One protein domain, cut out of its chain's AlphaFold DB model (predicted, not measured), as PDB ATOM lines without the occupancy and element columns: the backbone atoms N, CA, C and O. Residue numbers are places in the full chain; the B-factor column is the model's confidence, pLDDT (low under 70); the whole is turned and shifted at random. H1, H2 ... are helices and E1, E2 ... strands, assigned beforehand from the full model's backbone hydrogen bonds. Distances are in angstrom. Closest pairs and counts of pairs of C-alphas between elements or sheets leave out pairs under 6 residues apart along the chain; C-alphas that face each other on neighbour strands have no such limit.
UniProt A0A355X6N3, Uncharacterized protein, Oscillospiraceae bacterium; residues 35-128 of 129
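AT A GLANCE: This is residues 35 to 128 of the 129 residues of an uncharacterized protein of Oscillospiraceae bacterium (UniProt A0A355X6N3). A strongly twisted sheet of four strands, curled like part of a barrel, has helix H1 over one face and the longer H2 over the opposite face. The printed part has 94 residues, with H1, E1, E2, E3, E4 and H2 in chain order, class mixed. The sheet, in order E1 E2 E3 E4, is a meander, each strand the antiparallel neighbour of the one before. The whole is compact, with a radius of gyration of the C-alphas of 12.6 A, and spans 34 by 28 by 24 A.

HOW THE PARTS SIT: H1, residues 35 to 44, is on the sheet at a height of 9.6 A; its closest C-alphas to E2, residues 59 to 65, are Met 42 and Val 65, 7.6 A. E1, residues 50 to 55, forms a hairpin with E2, N 52 and O 63 at 2.8 A. E2 forms a hairpin with E3, residues 71 to 79, N 64 and O 72 at 2.8 A. E3 forms one with E4, residues 82 to 85, N 84 and O 77 at 2.8 A. H2, residues 105 to 121, is 8.8 A over the sheet; its closest C-alphas to E1 are Glu 114 and Tyr 50, 6.5 A. Every O i to N i+4 pair in H1 and H2 is within hydrogen-bond range.

IN THESE COORDINATES: H1 begins at C-alpha 35 (91.052, 143.020, 98.675). E3 measures 24.3 A, and H2 24.5 A to C-alpha 121 (99.436, 143.326, 124.059).

THE WHOLE: The printed part has no cut; the E4 to H2 link is long, and no printed residue is under 70 in pLDDT.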
ATOM      1  N   ASP A  35      89.913 143.200  99.593       88.31
ATOM      2  CA  ASP A  35      91.052 143.020  98.675       88.31
ATOM      3  C   ASP A  35      91.953 144.259  98.576       88.31
ATOM      4  O   ASP A  35      93.179 144.162  98.455       88.31
ATOM      5  N   GLN A  36      91.362 145.456  98.647       90.88
ATOM      6  CA  GLN A  36      92.122 146.705  98.646       90.88
ATOM      7  C   GLN A  36      92.847 146.913  99.976       90.88
ATOM      8  O   GLN A  36      94.002 147.348  99.975       90.88
ATOM      9  N   GLN A  37      92.207 146.557 101.095       92.94
ATOM     10  CA  GLN A  37      92.859 146.565 102.404       92.94
ATOM     11  C   GLN A  37      94.073 145.639 102.401       92.94
ATOM     12  O   GLN A  37      95.174 146.078 102.735       92.94
ATOM     13  N   VAL A  38      93.895 144.395 101.946       91.44
ATOM     14  CA  VAL A  38      94.970 143.404 101.843       91.44
ATOM     15  C   VAL A  38      96.109 143.929 100.975       91.44
ATOM     16  O   VAL A  38      97.255 143.909 101.412       91.44
ATOM     17  N   ARG A  39      95.828 144.511  99.804       90.56
ATOM     18  CA  ARG A  39      96.869 145.081  98.930       90.56
ATOM     19  C   ARG A  39      97.695 146.174  99.609       90.56
ATOM     20  O   ARG A  39      98.913 146.231  99.430       90.56
ATOM     21  N   ILE A  40      97.051 147.063 100.360       92.88
ATOM     22  CA  ILE A  40      97.745 148.114 101.115       92.88
ATOM     23  C   ILE A  40      98.597 147.483 102.221       92.88
ATOM     24  O   ILE A  40      99.774 147.814 102.345       92.88
ATOM     25  N   ILE A  41      98.045 146.519 102.960       92.75
ATOM     26  CA  ILE A  41      98.757 145.783 104.013       92.75
ATOM     27  C   ILE A  41      99.987 145.051 103.450       92.75
ATOM     28  O   ILE A  41     101.071 145.144 104.023       92.75
ATOM     29  N   MET A  42      99.857 144.381 102.301       89.94
ATOM     30  CA  MET A  42     100.968 143.720 101.604       89.94
ATOM     31  C   MET A  42     102.064 144.714 101.218       89.94
ATOM     32  O   MET A  42     103.247 144.420 101.376       89.94
ATOM     33  N   LYS A  43     101.695 145.903 100.722       89.56
ATOM     34  CA  LYS A  43     102.663 146.958 100.377       89.56
ATOM     35  C   LYS A  43     103.405 147.483 101.608       89.56
ATOM     36  O   LYS A  43     104.607 147.727 101.526       89.56
ATOM     37  N   GLU A  44     102.707 147.625 102.732       88.12
ATOM     38  CA  GLU A  44     103.277 148.055 104.013       88.12
ATOM     39  C   GLU A  44     104.133 146.970 104.687       88.12
ATOM     40  O   GLU A  44     104.991 147.293 105.510       88.12
ATOM     41  N   ALA A  45     103.938 145.692 104.347       87.06
ATOM     42  CA  ALA A  45     104.662 144.584 104.955       87.06
ATOM     43  C   ALA A  45     106.168 144.646 104.627       87.06
ATOM     44  O   ALA A  45     106.619 144.320 103.527       87.06
ATOM     45  N   LYS A  46     106.981 145.024 105.617       84.25
ATOM     46  CA  LYS A  46     108.452 145.097 105.524       84.25
ATOM     47  C   LYS A  46     109.137 143.767 105.876       84.25
ATOM     48  O   LYS A  46     110.170 143.762 106.529       84.25
ATOM     49  N   GLY A  47     108.540 142.640 105.481       77.00
ATOM     50  CA  GLY A  47     109.077 141.294 105.750       77.00
ATOM     51  C   GLY A  47     108.940 140.806 107.197       77.00
ATOM     52  O   GLY A  47     109.463 139.749 107.526       77.00
ATOM     53  N   LEU A  48     108.242 141.557 108.050       83.94
ATOM     54  CA  LEU A  48     107.940 141.165 109.424       83.94
ATOM     55  C   LEU A  48     106.586 140.459 109.488       83.94
ATOM     56  O   LEU A  48     105.652 140.879 108.799       83.94
ATOM     57  N   ALA A  49     106.492 139.442 110.349       91.56
ATOM     58  CA  ALA A  49     105.230 138.815 110.708       91.56
ATOM     59  C   ALA A  49     104.517 139.661 111.771       91.56
ATOM     60  O   ALA A  49     105.140 140.055 112.756       91.56
ATOM     61  N   TYR A  50     103.243 139.993 111.566       93.44
ATOM     62  CA  TYR A  50     102.468 140.767 112.536       93.44
ATOM     63  C   TYR A  50     100.961 140.617 112.333       93.44
ATOM     64  O   TYR A  50     100.478 140.223 111.270       93.44
ATOM     65  N   PHE A  51     100.211 141.008 113.359       94.44
ATOM     66  CA  PHE A  51      98.757 141.108 113.323       94.44
ATOM     67  C   PHE A  51      98.295 142.560 113.150       94.44
ATOM     68  O   PHE A  51      98.779 143.464 113.837       94.44
ATOM     69  N   LYS A  52      97.316 142.790 112.271       92.94
ATOM     70  CA  LYS A  52      96.663 144.091 112.061       92.94
ATOM     71  C   LYS A  52      95.153 143.933 112.150       92.94
ATOM     72  O   LYS A  52      94.540 143.279 111.315       92.94
ATOM     73  N   ASN A  53      94.554 144.553 113.164       93.81
ATOM     74  CA  ASN A  53      93.107 144.533 113.344       93.81
ATOM     75  C   ASN A  53      92.444 145.683 112.579       93.81
ATOM     76  O   ASN A  53      92.773 146.853 112.806       93.81
ATOM     77  N   VAL A  54      91.485 145.354 111.718       93.06
ATOM     78  CA  VAL A  54      90.617 146.314 111.040       93.06
ATOM     79  C   VAL A  54      89.201 146.133 111.564       93.06
ATOM     80  O   VAL A  54      88.451 145.275 111.105       93.06
ATOM     81  N   SER A  55      88.844 146.952 112.553       90.56
ATOM     82  CA  SER A  55      87.541 146.903 113.216       90.56
ATOM     83  C   SER A  55      86.568 147.966 112.701       90.56
ATOM     84  O   SER A  55      86.946 149.113 112.423       90.56
ATOM     85  N   LYS A  56      85.289 147.591 112.653       88.31
ATOM     86  CA  LYS A  56      84.127 148.464 112.450       88.31
ATOM     87  C   LYS A  56      83.162 148.332 113.633       88.31
ATOM     88  O   LYS A  56      82.005 147.966 113.486       88.31
ATOM     89  N   GLY A  57      83.653 148.638 114.834       87.75
ATOM     90  CA  GLY A  57      82.853 148.540 116.057       87.75
ATOM     91  C   GLY A  57      82.804 147.108 116.583       87.75
ATOM     92  O   GLY A  57      83.818 146.617 117.076       87.75
ATOM     93  N   SER A  58      81.640 146.465 116.494       91.88
ATOM     94  CA  SER A  58      81.376 145.121 117.028       91.88
ATOM     95  C   SER A  58      81.807 143.982 116.107       91.88
ATOM     96  O   SER A  58      81.614 142.825 116.449       91.88
ATOM     97  N   GLU A  59      82.380 144.273 114.948       93.62
ATOM     98  CA  GLU A  59      82.898 143.268 114.022       93.62
ATOM     99  C   GLU A  59      84.156 143.783 113.328       93.62
ATOM    100  O   GLU A  59      84.478 144.981 113.356       93.62
ATOM    101  N   GLY A  60      84.883 142.874 112.693       93.62
ATOM    102  CA  GLY A  60      86.045 143.242 111.913       93.62
ATOM    103  C   GLY A  60      86.784 142.059 111.325       93.62
ATOM    104  O   GLY A  60      86.345 140.909 111.371       93.62
ATOM    105  N   VAL A  61      87.945 142.382 110.770       94.38
ATOM    106  CA  VAL A  61      88.885 141.401 110.246       94.38
ATOM    107  C   VAL A  61      90.220 141.611 110.933       94.38
ATOM    108  O   VAL A  61      90.788 142.706 110.921       94.38
ATOM    109  N   LEU A  62      90.723 140.554 111.554       94.88
ATOM    110  CA  LEU A  62      92.077 140.510 112.063       94.88
ATOM    111  C   LEU A  62      92.962 139.870 110.994       94.88
ATOM    112  O   LEU A  62      92.842 138.682 110.715       94.88
ATOM    113  N   TYR A  63      93.850 140.659 110.398       94.69
ATOM    114  CA  TYR A  63      94.797 140.160 109.412       94.69
ATOM    115  C   TYR A  63      96.068 139.673 110.099       94.69
ATOM    116  O   TYR A  63      96.708 140.451 110.809       94.69
ATOM    117  N   TYR A  64      96.461 138.428 109.853       95.12
ATOM    118  CA  TYR A  64      97.834 137.991 110.080       95.12
ATOM    119  C   TYR A  64      98.626 138.139 108.793       95.12
ATOM    120  O   TYR A  64      98.282 137.570 107.760       95.12
ATOM    121  N   VAL A  65      99.699 138.909 108.866       94.50
ATOM    122  CA  VAL A  65     100.577 139.207 107.746       94.50
ATOM    123  C   VAL A  65     101.888 138.516 108.029       94.50
ATOM    124  O   VAL A  65     102.615 138.967 108.905       94.50
ATOM    125  N   LYS A  66     102.210 137.444 107.303       91.75
ATOM    126  CA  LYS A  66     103.535 136.820 107.414       91.75
ATOM    127  C   LYS A  66     104.563 137.595 106.598       91.75
ATOM    128  O   LYS A  66     105.682 137.826 107.045       91.75
ATOM    129  N   ASN A  67     104.197 137.967 105.371       88.69
ATOM    130  CA  ASN A  67     105.049 138.713 104.449       88.69
ATOM    131  C   ASN A  67     104.205 139.422 103.371       88.69
ATOM    132  O   ASN A  67     102.982 139.484 103.459       88.69
ATOM    133  N   LYS A  68     104.859 139.949 102.327       88.75
ATOM    134  CA  LYS A  68     104.198 140.650 101.211       88.75
ATOM    135  C   LYS A  68     103.267 139.781 100.357       88.75
ATOM    136  O   LYS A  68     102.609 140.338  99.491       88.75
ATOM    137  N   ARG A  69     103.268 138.454 100.517       87.88
ATOM    138  CA  ARG A  69     102.501 137.500  99.696       87.88
ATOM    139  C   ARG A  69     101.494 136.692 100.508       87.88
ATOM    140  O   ARG A  69     100.420 136.428  99.995       87.88
ATOM    141  N   LYS A  70     101.835 136.329 101.748       91.56
ATOM    142  CA  LYS A  70     101.053 135.432 102.606       91.56
ATOM    143  C   LYS A  70     100.305 136.193 103.697       91.56
ATOM    144  O   LYS A  70     100.938 136.782 104.584       91.56
ATOM    145  N   ILE A  71      98.973 136.171 103.619       93.38
ATOM    146  CA  ILE A  71      98.065 136.809 104.585       93.38
ATOM    147  C   ILE A  71      96.912 135.864 104.938       93.38
ATOM    148  O   ILE A  71      96.344 135.214 104.059       93.38
ATOM    149  N   LEU A  72      96.558 135.830 106.222       94.25
ATOM    150  CA  LEU A  72      95.305 135.263 106.724       94.25
ATOM    151  C   LEU A  72      94.384 136.380 107.190       94.25
ATOM    152  O   LEU A  72      94.833 137.357 107.791       94.25
ATOM    153  N   ALA A  73      93.098 136.213 106.939       93.75
ATOM    154  CA  ALA A  73      92.025 137.098 107.333       93.75
ATOM    155  C   ALA A  73      91.085 136.346 108.283       93.75
ATOM    156  O   ALA A  73      90.305 135.481 107.882       93.75
ATOM    157  N   PHE A  74      91.140 136.701 109.564       93.94
ATOM    158  CA  PHE A  74      90.231 136.176 110.577       93.94
ATOM    159  C   PHE A  74      89.054 137.132 110.731       93.94
ATOM    160  O   PHE A  74      89.169 138.166 111.392       93.94
ATOM    161  N   THR A  75      87.920 136.802 110.115       93.81
ATOM    162  CA  THR A  75      86.659 137.492 110.399       93.81
ATOM    163  C   THR A  75      86.247 137.208 111.838       93.81
ATOM    164  O   THR A  75      86.334 136.070 112.316       93.81
ATOM    165  N   TRP A  76      85.860 138.259 112.556       95.25
ATOM    166  CA  TRP A  76      85.464 138.158 113.951       95.25
ATOM    167  C   TRP A  76      84.287 139.071 114.277       95.25
ATOM    168  O   TRP A  76      84.108 140.136 113.685       95.25
ATOM    169  N   VAL A  77      83.524 138.653 115.283       95.38
ATOM    170  CA  VAL A  77      82.452 139.428 115.915       95.38
ATOM    171  C   VAL A  77      82.751 139.592 117.402       95.38
ATOM    172  O   VAL A  77      83.379 138.736 118.024       95.38
ATOM    173  N   LEU A  78      82.356 140.719 117.978       95.69
ATOM    174  CA  LEU A  78      82.529 141.011 119.391       95.69
ATOM    175  C   LEU A  78      81.455 140.255 120.174       95.69
ATOM    176  O   LEU A  78      80.276 140.593 120.101       95.69
ATOM    177  N   ALA A  79      81.878 139.253 120.935       93.94
ATOM    178  CA  ALA A  79      81.027 138.470 121.819       93.94
ATOM    179  C   ALA A  79      81.689 138.397 123.197       93.94
ATOM    180  O   ALA A  79      82.879 138.095 123.297       93.94
ATOM    181  N   ASP A  80      80.947 138.737 124.252       91.25
ATOM    182  CA  ASP A  80      81.412 138.676 125.648       91.25
ATOM    183  C   ASP A  80      82.756 139.387 125.902       91.25
ATOM    184  O   ASP A  80      83.631 138.905 126.623       91.25
ATOM    185  N   GLY A  81      82.954 140.542 125.255       90.56
ATOM    186  CA  GLY A  81      84.187 141.327 125.374       90.56
ATOM    187  C   GLY A  81      85.407 140.701 124.687       90.56
ATOM    188  O   GLY A  81      86.537 141.111 124.957       90.56
ATOM    189  N   LYS A  82      85.205 139.719 123.802       93.25
ATOM    190  CA  LYS A  82      86.254 139.043 123.028       93.25
ATOM    191  C   LYS A  82      85.939 139.086 121.535       93.25
ATOM    192  O   LYS A  82      84.783 139.145 121.131       93.25
ATOM    193  N   MET A  83      86.980 139.049 120.709       95.00
ATOM    194  CA  MET A  83      86.836 138.894 119.262       95.00
ATOM    195  C   MET A  83      86.655 137.406 118.971       95.00
ATOM    196  O   MET A  83      87.622 136.651 118.977       95.00
ATOM    197  N   LEU A  84      85.420 136.965 118.768       94.94
ATOM    198  CA  LEU A  84      85.115 135.584 118.422       94.94
ATOM    199  C   LEU A  84      85.303 135.394 116.920       94.94
ATOM    200  O   LEU A  84      84.589 136.008 116.126       94.94
ATOM    201  N   CYS A  85      86.257 134.553 116.530       94.62
ATOM    202  CA  CYS A  85      86.457 134.204 115.133       94.62
ATOM    203  C   CYS A  85      85.248 133.417 114.615       94.62
ATOM    204  O   CYS A  85      84.789 132.465 115.247       94.62
ATOM    205  N   THR A  86      84.721 133.829 113.464       91.50
ATOM    206  CA  THR A  86      83.534 133.217 112.845       91.50
ATOM    207  C   THR A  86      83.875 132.140 111.819       91.50
ATOM    208  O   THR A  86      82.976 131.514 111.272       91.50
ATOM    209  N   ARG A  87      85.160 131.939 111.525       86.88
ATOM    210  CA  ARG A  87      85.641 130.968 110.538       86.88
ATOM    211  C   ARG A  87      85.854 129.603 111.196       86.88
ATOM    212  O   ARG A  87      86.500 129.541 112.234       86.88
ATOM    213  N   GLU A  88      85.351 128.539 110.569       81.75
ATOM    214  CA  GLU A  88      85.437 127.160 111.087       81.75
ATOM    215  C   GLU A  88      86.867 126.606 111.060       81.75
ATOM    216  O   GLU A  88      87.366 126.155 112.083       81.75
ATOM    217  N   ASN A  89      87.562 126.732 109.922       85.69
ATOM    218  CA  ASN A  89      88.956 126.303 109.759       85.69
ATOM    219  C   ASN A  89      89.873 127.517 109.515       85.69
ATOM    220  O   ASN A  89      90.268 127.793 108.374       85.69
ATOM    221  N   PRO A  90      90.183 128.306 110.559       87.00
ATOM    222  CA  PRO A  90      90.923 129.557 110.416       87.00
ATOM    223  C   PRO A  90      92.388 129.351 110.011       87.00
ATOM    224  O   PRO A  90      92.975 130.238 109.398       87.00
ATOM    225  N   PHE A  91      92.968 128.186 110.305       90.12
ATOM    226  CA  PHE A  91      94.400 127.915 110.140       90.12
ATOM    227  C   PHE A  91      94.736 126.941 109.007       90.12
ATOM    228  O   PHE A  91      95.887 126.543 108.870       90.12
ATOM    229  N   GLU A  92      93.756 126.536 108.199       87.12
ATOM    230  CA  GLU A  92      93.973 125.505 107.178       87.12
ATOM    231  C   GLU A  92      94.764 126.047 105.979       87.12
ATOM    232  O   GLU A  92      95.791 125.491 105.594       87.12
ATOM    233  N   ARG A  93      94.293 127.153 105.395       91.31
ATOM    234  CA  ARG A  93      94.826 127.720 104.149       91.31
ATOM    235  C   ARG A  93      95.003 129.215 104.247       91.31
ATOM    236  O   ARG A  93      94.164 129.903 104.831       91.31
ATOM    237  N   TRP A  94      96.048 129.697 103.585       92.38
ATOM    238  CA  TRP A  94      96.258 131.115 103.332       92.38
ATOM    239  C   TRP A  94      95.076 131.700 102.548       92.38
ATOM    240  O   TRP A  94      94.574 131.070 101.619       92.38
ATOM    241  N   ASP A  95      94.637 132.908 102.904       89.75
ATOM    242  CA  ASP A  95      93.599 133.615 102.137       89.75
ATOM    243  C   ASP A  95      94.188 134.320 100.917       89.75
ATOM    244  O   ASP A  95      93.511 134.501  99.906       89.75
ATOM    245  N   TYR A  96      95.467 134.687 101.025       89.12
ATOM    246  CA  TYR A  96      96.271 135.259  99.958       89.12
ATOM    247  C   TYR A  96      97.661 134.614  99.980       89.12
ATOM    248  O   TYR A  96      98.218 134.442 101.074       89.12
ATOM    249  N   PRO A  97      98.246 134.293  98.813       83.75
ATOM    250  CA  PRO A  97      97.792 134.637  97.454       83.75
ATOM    251  C   PRO A  97      96.674 133.706  96.918       83.75
ATOM    252  O   PRO A  97      96.196 132.841  97.649       83.75
ATOM    253  N   GLU A  98      96.204 133.922  95.680       78.62
ATOM    254  CA  GLU A  98      95.033 133.233  95.087       78.62
ATOM    255  C   GLU A  98      95.152 131.702  95.073       78.62
ATOM    256  O   GLU A  98      94.138 131.005  95.118       78.62
ATOM    257  N   GLU A  99      96.377 131.178  95.073       84.81
ATOM    258  CA  GLU A  99      96.678 129.750  95.116       84.81
ATOM    259  C   GLU A  99      96.218 129.078  96.423       84.81
ATOM    260  O   GLU A  99      96.025 127.863  96.447       84.81
ATOM    261  N   ARG A 100      96.008 129.859  97.499       85.38
ATOM    262  CA  ARG A 100      95.485 129.413  98.807       85.38
ATOM    263  C   ARG A 100      96.157 128.143  99.331       85.38
ATOM    264  O   ARG A 100      95.500 127.165  99.699       85.38
ATOM    265  N   GLU A 101      97.485 128.182  99.354       88.31
ATOM    266  CA  GLU A 101      98.326 127.109  99.879       88.31
ATOM    267  C   GLU A 101      97.955 126.749 101.327       88.31
ATOM    268  O   GLU A 101      97.526 127.602 102.115       88.31
ATOM    269  N   LEU A 102      98.174 125.485 101.690       90.56
ATOM    270  CA  LEU A 102      98.083 125.029 103.074       90.56
ATOM    271  C   LEU A 102      99.191 125.668 103.919       90.56
ATOM    272  O   LEU A 102     100.303 125.905 103.439       90.56
ATOM    273  N   LEU A 103      98.888 125.927 105.190       91.25
ATOM    274  CA  LEU A 103      99.906 126.336 106.152       91.25
ATOM    275  C   LEU A 103     100.829 125.155 106.460       91.25
ATOM    276  O   LEU A 103     100.363 124.055 106.753       91.25
ATOM    277  N   ASN A 104     102.139 125.393 106.436       91.44
ATOM    278  CA  ASN A 104     103.102 124.412 106.936       91.44
ATOM    279  C   ASN A 104     103.264 124.503 108.468       91.44
ATOM    280  O   ASN A 104     102.794 125.446 109.109       91.44
ATOM    281  N   GLU A 105     103.935 123.518 109.065       91.69
ATOM    282  CA  GLU A 105     104.087 123.427 110.526       91.69
ATOM    283  C   GLU A 105     104.839 124.628 111.123       91.69
ATOM    284  O   GLU A 105     104.418 125.184 112.139       91.69
ATOM    285  N   ASP A 106     105.901 125.090 110.459       92.25
ATOM    286  CA  ASP A 106     106.675 126.259 110.892       92.25
ATOM    287  C   ASP A 106     105.847 127.552 110.831       92.25
ATOM    288  O   ASP A 106     105.912 128.397 111.726       92.25
ATOM    289  N   GLU A 107     105.035 127.711 109.782       92.50
ATOM    290  CA  GLU A 107     104.087 128.814 109.607       92.50
ATOM    291  C   GLU A 107     103.049 128.830 110.708       92.50
ATOM    292  O   GLU A 107     102.760 129.893 111.260       92.50
ATOM    293  N   HIS A 108     102.522 127.655 111.034       93.44
ATOM    294  CA  HIS A 108     101.556 127.497 112.098       93.44
ATOM    295  C   HIS A 108     102.173 127.845 113.457       93.44
ATOM    296  O   HIS A 108     101.593 128.609 114.226       93.44
ATOM    297  N   LYS A 109     103.385 127.362 113.747       93.38
ATOM    298  CA  LYS A 109     104.087 127.691 114.994       93.38
ATOM    299  C   LYS A 109     104.343 129.194 115.121       93.38
ATOM    300  O   LYS A 109     104.001 129.786 116.143       93.38
ATOM    301  N   GLN A 110     104.864 129.823 114.067       93.44
ATOM    302  CA  GLN A 110     105.110 131.266 114.043       93.44
ATOM    303  C   GLN A 110     103.814 132.072 114.227       93.44
ATOM    304  O   GLN A 110     103.788 133.046 114.980       93.44
ATOM    305  N   LEU A 111     102.733 131.661 113.559       93.88
ATOM    306  CA  LEU A 111     101.414 132.271 113.704       93.88
ATOM    307  C   LEU A 111     100.945 132.236 115.162       93.88
ATOM    308  O   LEU A 111     100.489 133.257 115.671       93.88
ATOM    309  N   MET A 112     101.070 131.088 115.831       93.81
ATOM    310  CA  MET A 112     100.640 130.924 117.221       93.81
ATOM    311  C   MET A 112     101.465 131.783 118.188       93.81
ATOM    312  O   MET A 112     100.897 132.407 119.086       93.81
ATOM    313  N   GLU A 113     102.777 131.894 117.976       94.44
ATOM    314  CA  GLU A 113     103.641 132.785 118.763       94.44
ATOM    315  C   GLU A 113     103.243 134.262 118.599       94.44
ATOM    316  O   GLU A 113     103.112 135.000 119.581       94.44
ATOM    317  N   GLU A 114     103.011 134.712 117.363       93.81
ATOM    318  CA  GLU A 114     102.572 136.086 117.092       93.81
ATOM    319  C   GLU A 114     101.155 136.358 117.616       93.81
ATOM    320  O   GLU A 114     100.858 137.461 118.086       93.81
ATOM    321  N   LEU A 115     100.284 135.350 117.593       94.62
ATOM    322  CA  LEU A 115      98.926 135.431 118.116       94.62
ATOM    323  C   LEU A 115      98.938 135.606 119.637       94.62
ATOM    324  O   LEU A 115      98.190 136.420 120.185       94.62
ATOM    325  N   GLU A 116      99.818 134.885 120.327       93.88
ATOM    326  CA  GLU A 116     100.005 135.026 121.764       93.88
ATOM    327  C   GLU A 116     100.527 136.425 122.118       93.88
ATOM    328  O   GLU A 116      99.985 137.083 123.013       93.88
ATOM    329  N   LYS A 117     101.521 136.931 121.375       93.94
ATOM    330  CA  LYS A 117     102.019 138.311 121.527       93.94
ATOM    331  C   LYS A 117     100.905 139.331 121.305       93.94
ATOM    332  O   LYS A 117     100.763 140.270 122.093       93.94
ATOM    333  N   PHE A 118     100.090 139.141 120.268       94.00
ATOM    334  CA  PHE A 118      98.941 139.993 119.987       94.00
ATOM    335  C   PHE A 118      97.943 139.988 121.155       94.00
ATOM    336  O   PHE A 118      97.581 141.060 121.644       94.00
ATOM    337  N   ASN A 119      97.552 138.816 121.655       93.69
ATOM    338  CA  ASN A 119      96.604 138.680 122.764       93.69
ATOM    339  C   ASN A 119      97.156 139.181 124.111       93.69
ATOM    340  O   ASN A 119      96.377 139.587 124.971       93.69
ATOM    341  N   LYS A 120      98.478 139.167 124.318       94.06
ATOM    342  CA  LYS A 120      99.126 139.766 125.497       94.06
ATOM    343  C   LYS A 120      99.125 141.294 125.442       94.06
ATOM    344  O   LYS A 120      98.941 141.941 126.469       94.06
ATOM    345  N   LYS A 121      99.337 141.872 124.256       93.56
ATOM    346  CA  LYS A 121      99.436 143.326 124.059       93.56
ATOM    347  C   LYS A 121      98.076 144.023 123.992       93.56
ATOM    348  O   LYS A 121      97.981 145.196 124.344       93.56
ATOM    349  N   ASN A 122      97.045 143.338 123.498       90.31
ATOM    350  CA  ASN A 122      95.733 143.935 123.264       90.31
ATOM    351  C   ASN A 122      94.738 143.574 124.380       90.31
ATOM    352  O   ASN A 122      94.688 142.418 124.799       90.31
ATOM    353  N   PRO A 123      93.907 144.530 124.836       88.12
ATOM    354  CA  PRO A 123      92.927 144.279 125.893       88.12
ATOM    355  C   PRO A 123      91.807 143.337 125.434       88.12
ATOM    356  O   PRO A 123      91.360 142.485 126.199       88.12
ATOM    357  N   VAL A 124      91.380 143.464 124.174       89.88
ATOM    358  CA  VAL A 124      90.390 142.579 123.555       89.88
ATOM    359  C   VAL A 124      91.135 141.482 122.805       89.88
ATOM    360  O   VAL A 124      91.881 141.756 121.864       89.88
ATOM    361  N   LYS A 125      90.933 140.240 123.240       92.94
ATOM    362  CA  LYS A 125      91.621 139.058 122.710       92.94
ATOM    363  C   LYS A 125      90.797 138.395 121.621       92.94
ATOM    364  O   LYS A 125      89.568 138.384 121.709       92.94
ATOM    365  N   ILE A 126      91.472 137.823 120.628       93.25
ATOM    366  CA  ILE A 126      90.823 136.929 119.669       93.25
ATOM    367  C   ILE A 126      90.740 135.514 120.240       93.25
ATOM    368  O   ILE A 126      91.690 135.026 120.858       93.25
ATOM    369  N   VAL A 127      89.582 134.891 120.048       91.81
ATOM    370  CA  VAL A 127      89.270 133.518 120.442       91.81
ATOM    371  C   VAL A 127      88.737 132.780 119.224       91.81
ATOM    372  O   VAL A 127      87.956 133.328 118.448       91.81
ATOM    373  N   PHE A 128      89.169 131.537 119.074       89.44
ATOM    374  CA  PHE A 128      88.744 130.626 118.018       89.44
ATOM    375  C   PHE A 128      87.817 129.578 118.642       89.44
ATOM    376  O   PHE A 128      87.966 129.276 119.830       89.44
TER     377      PHE A 128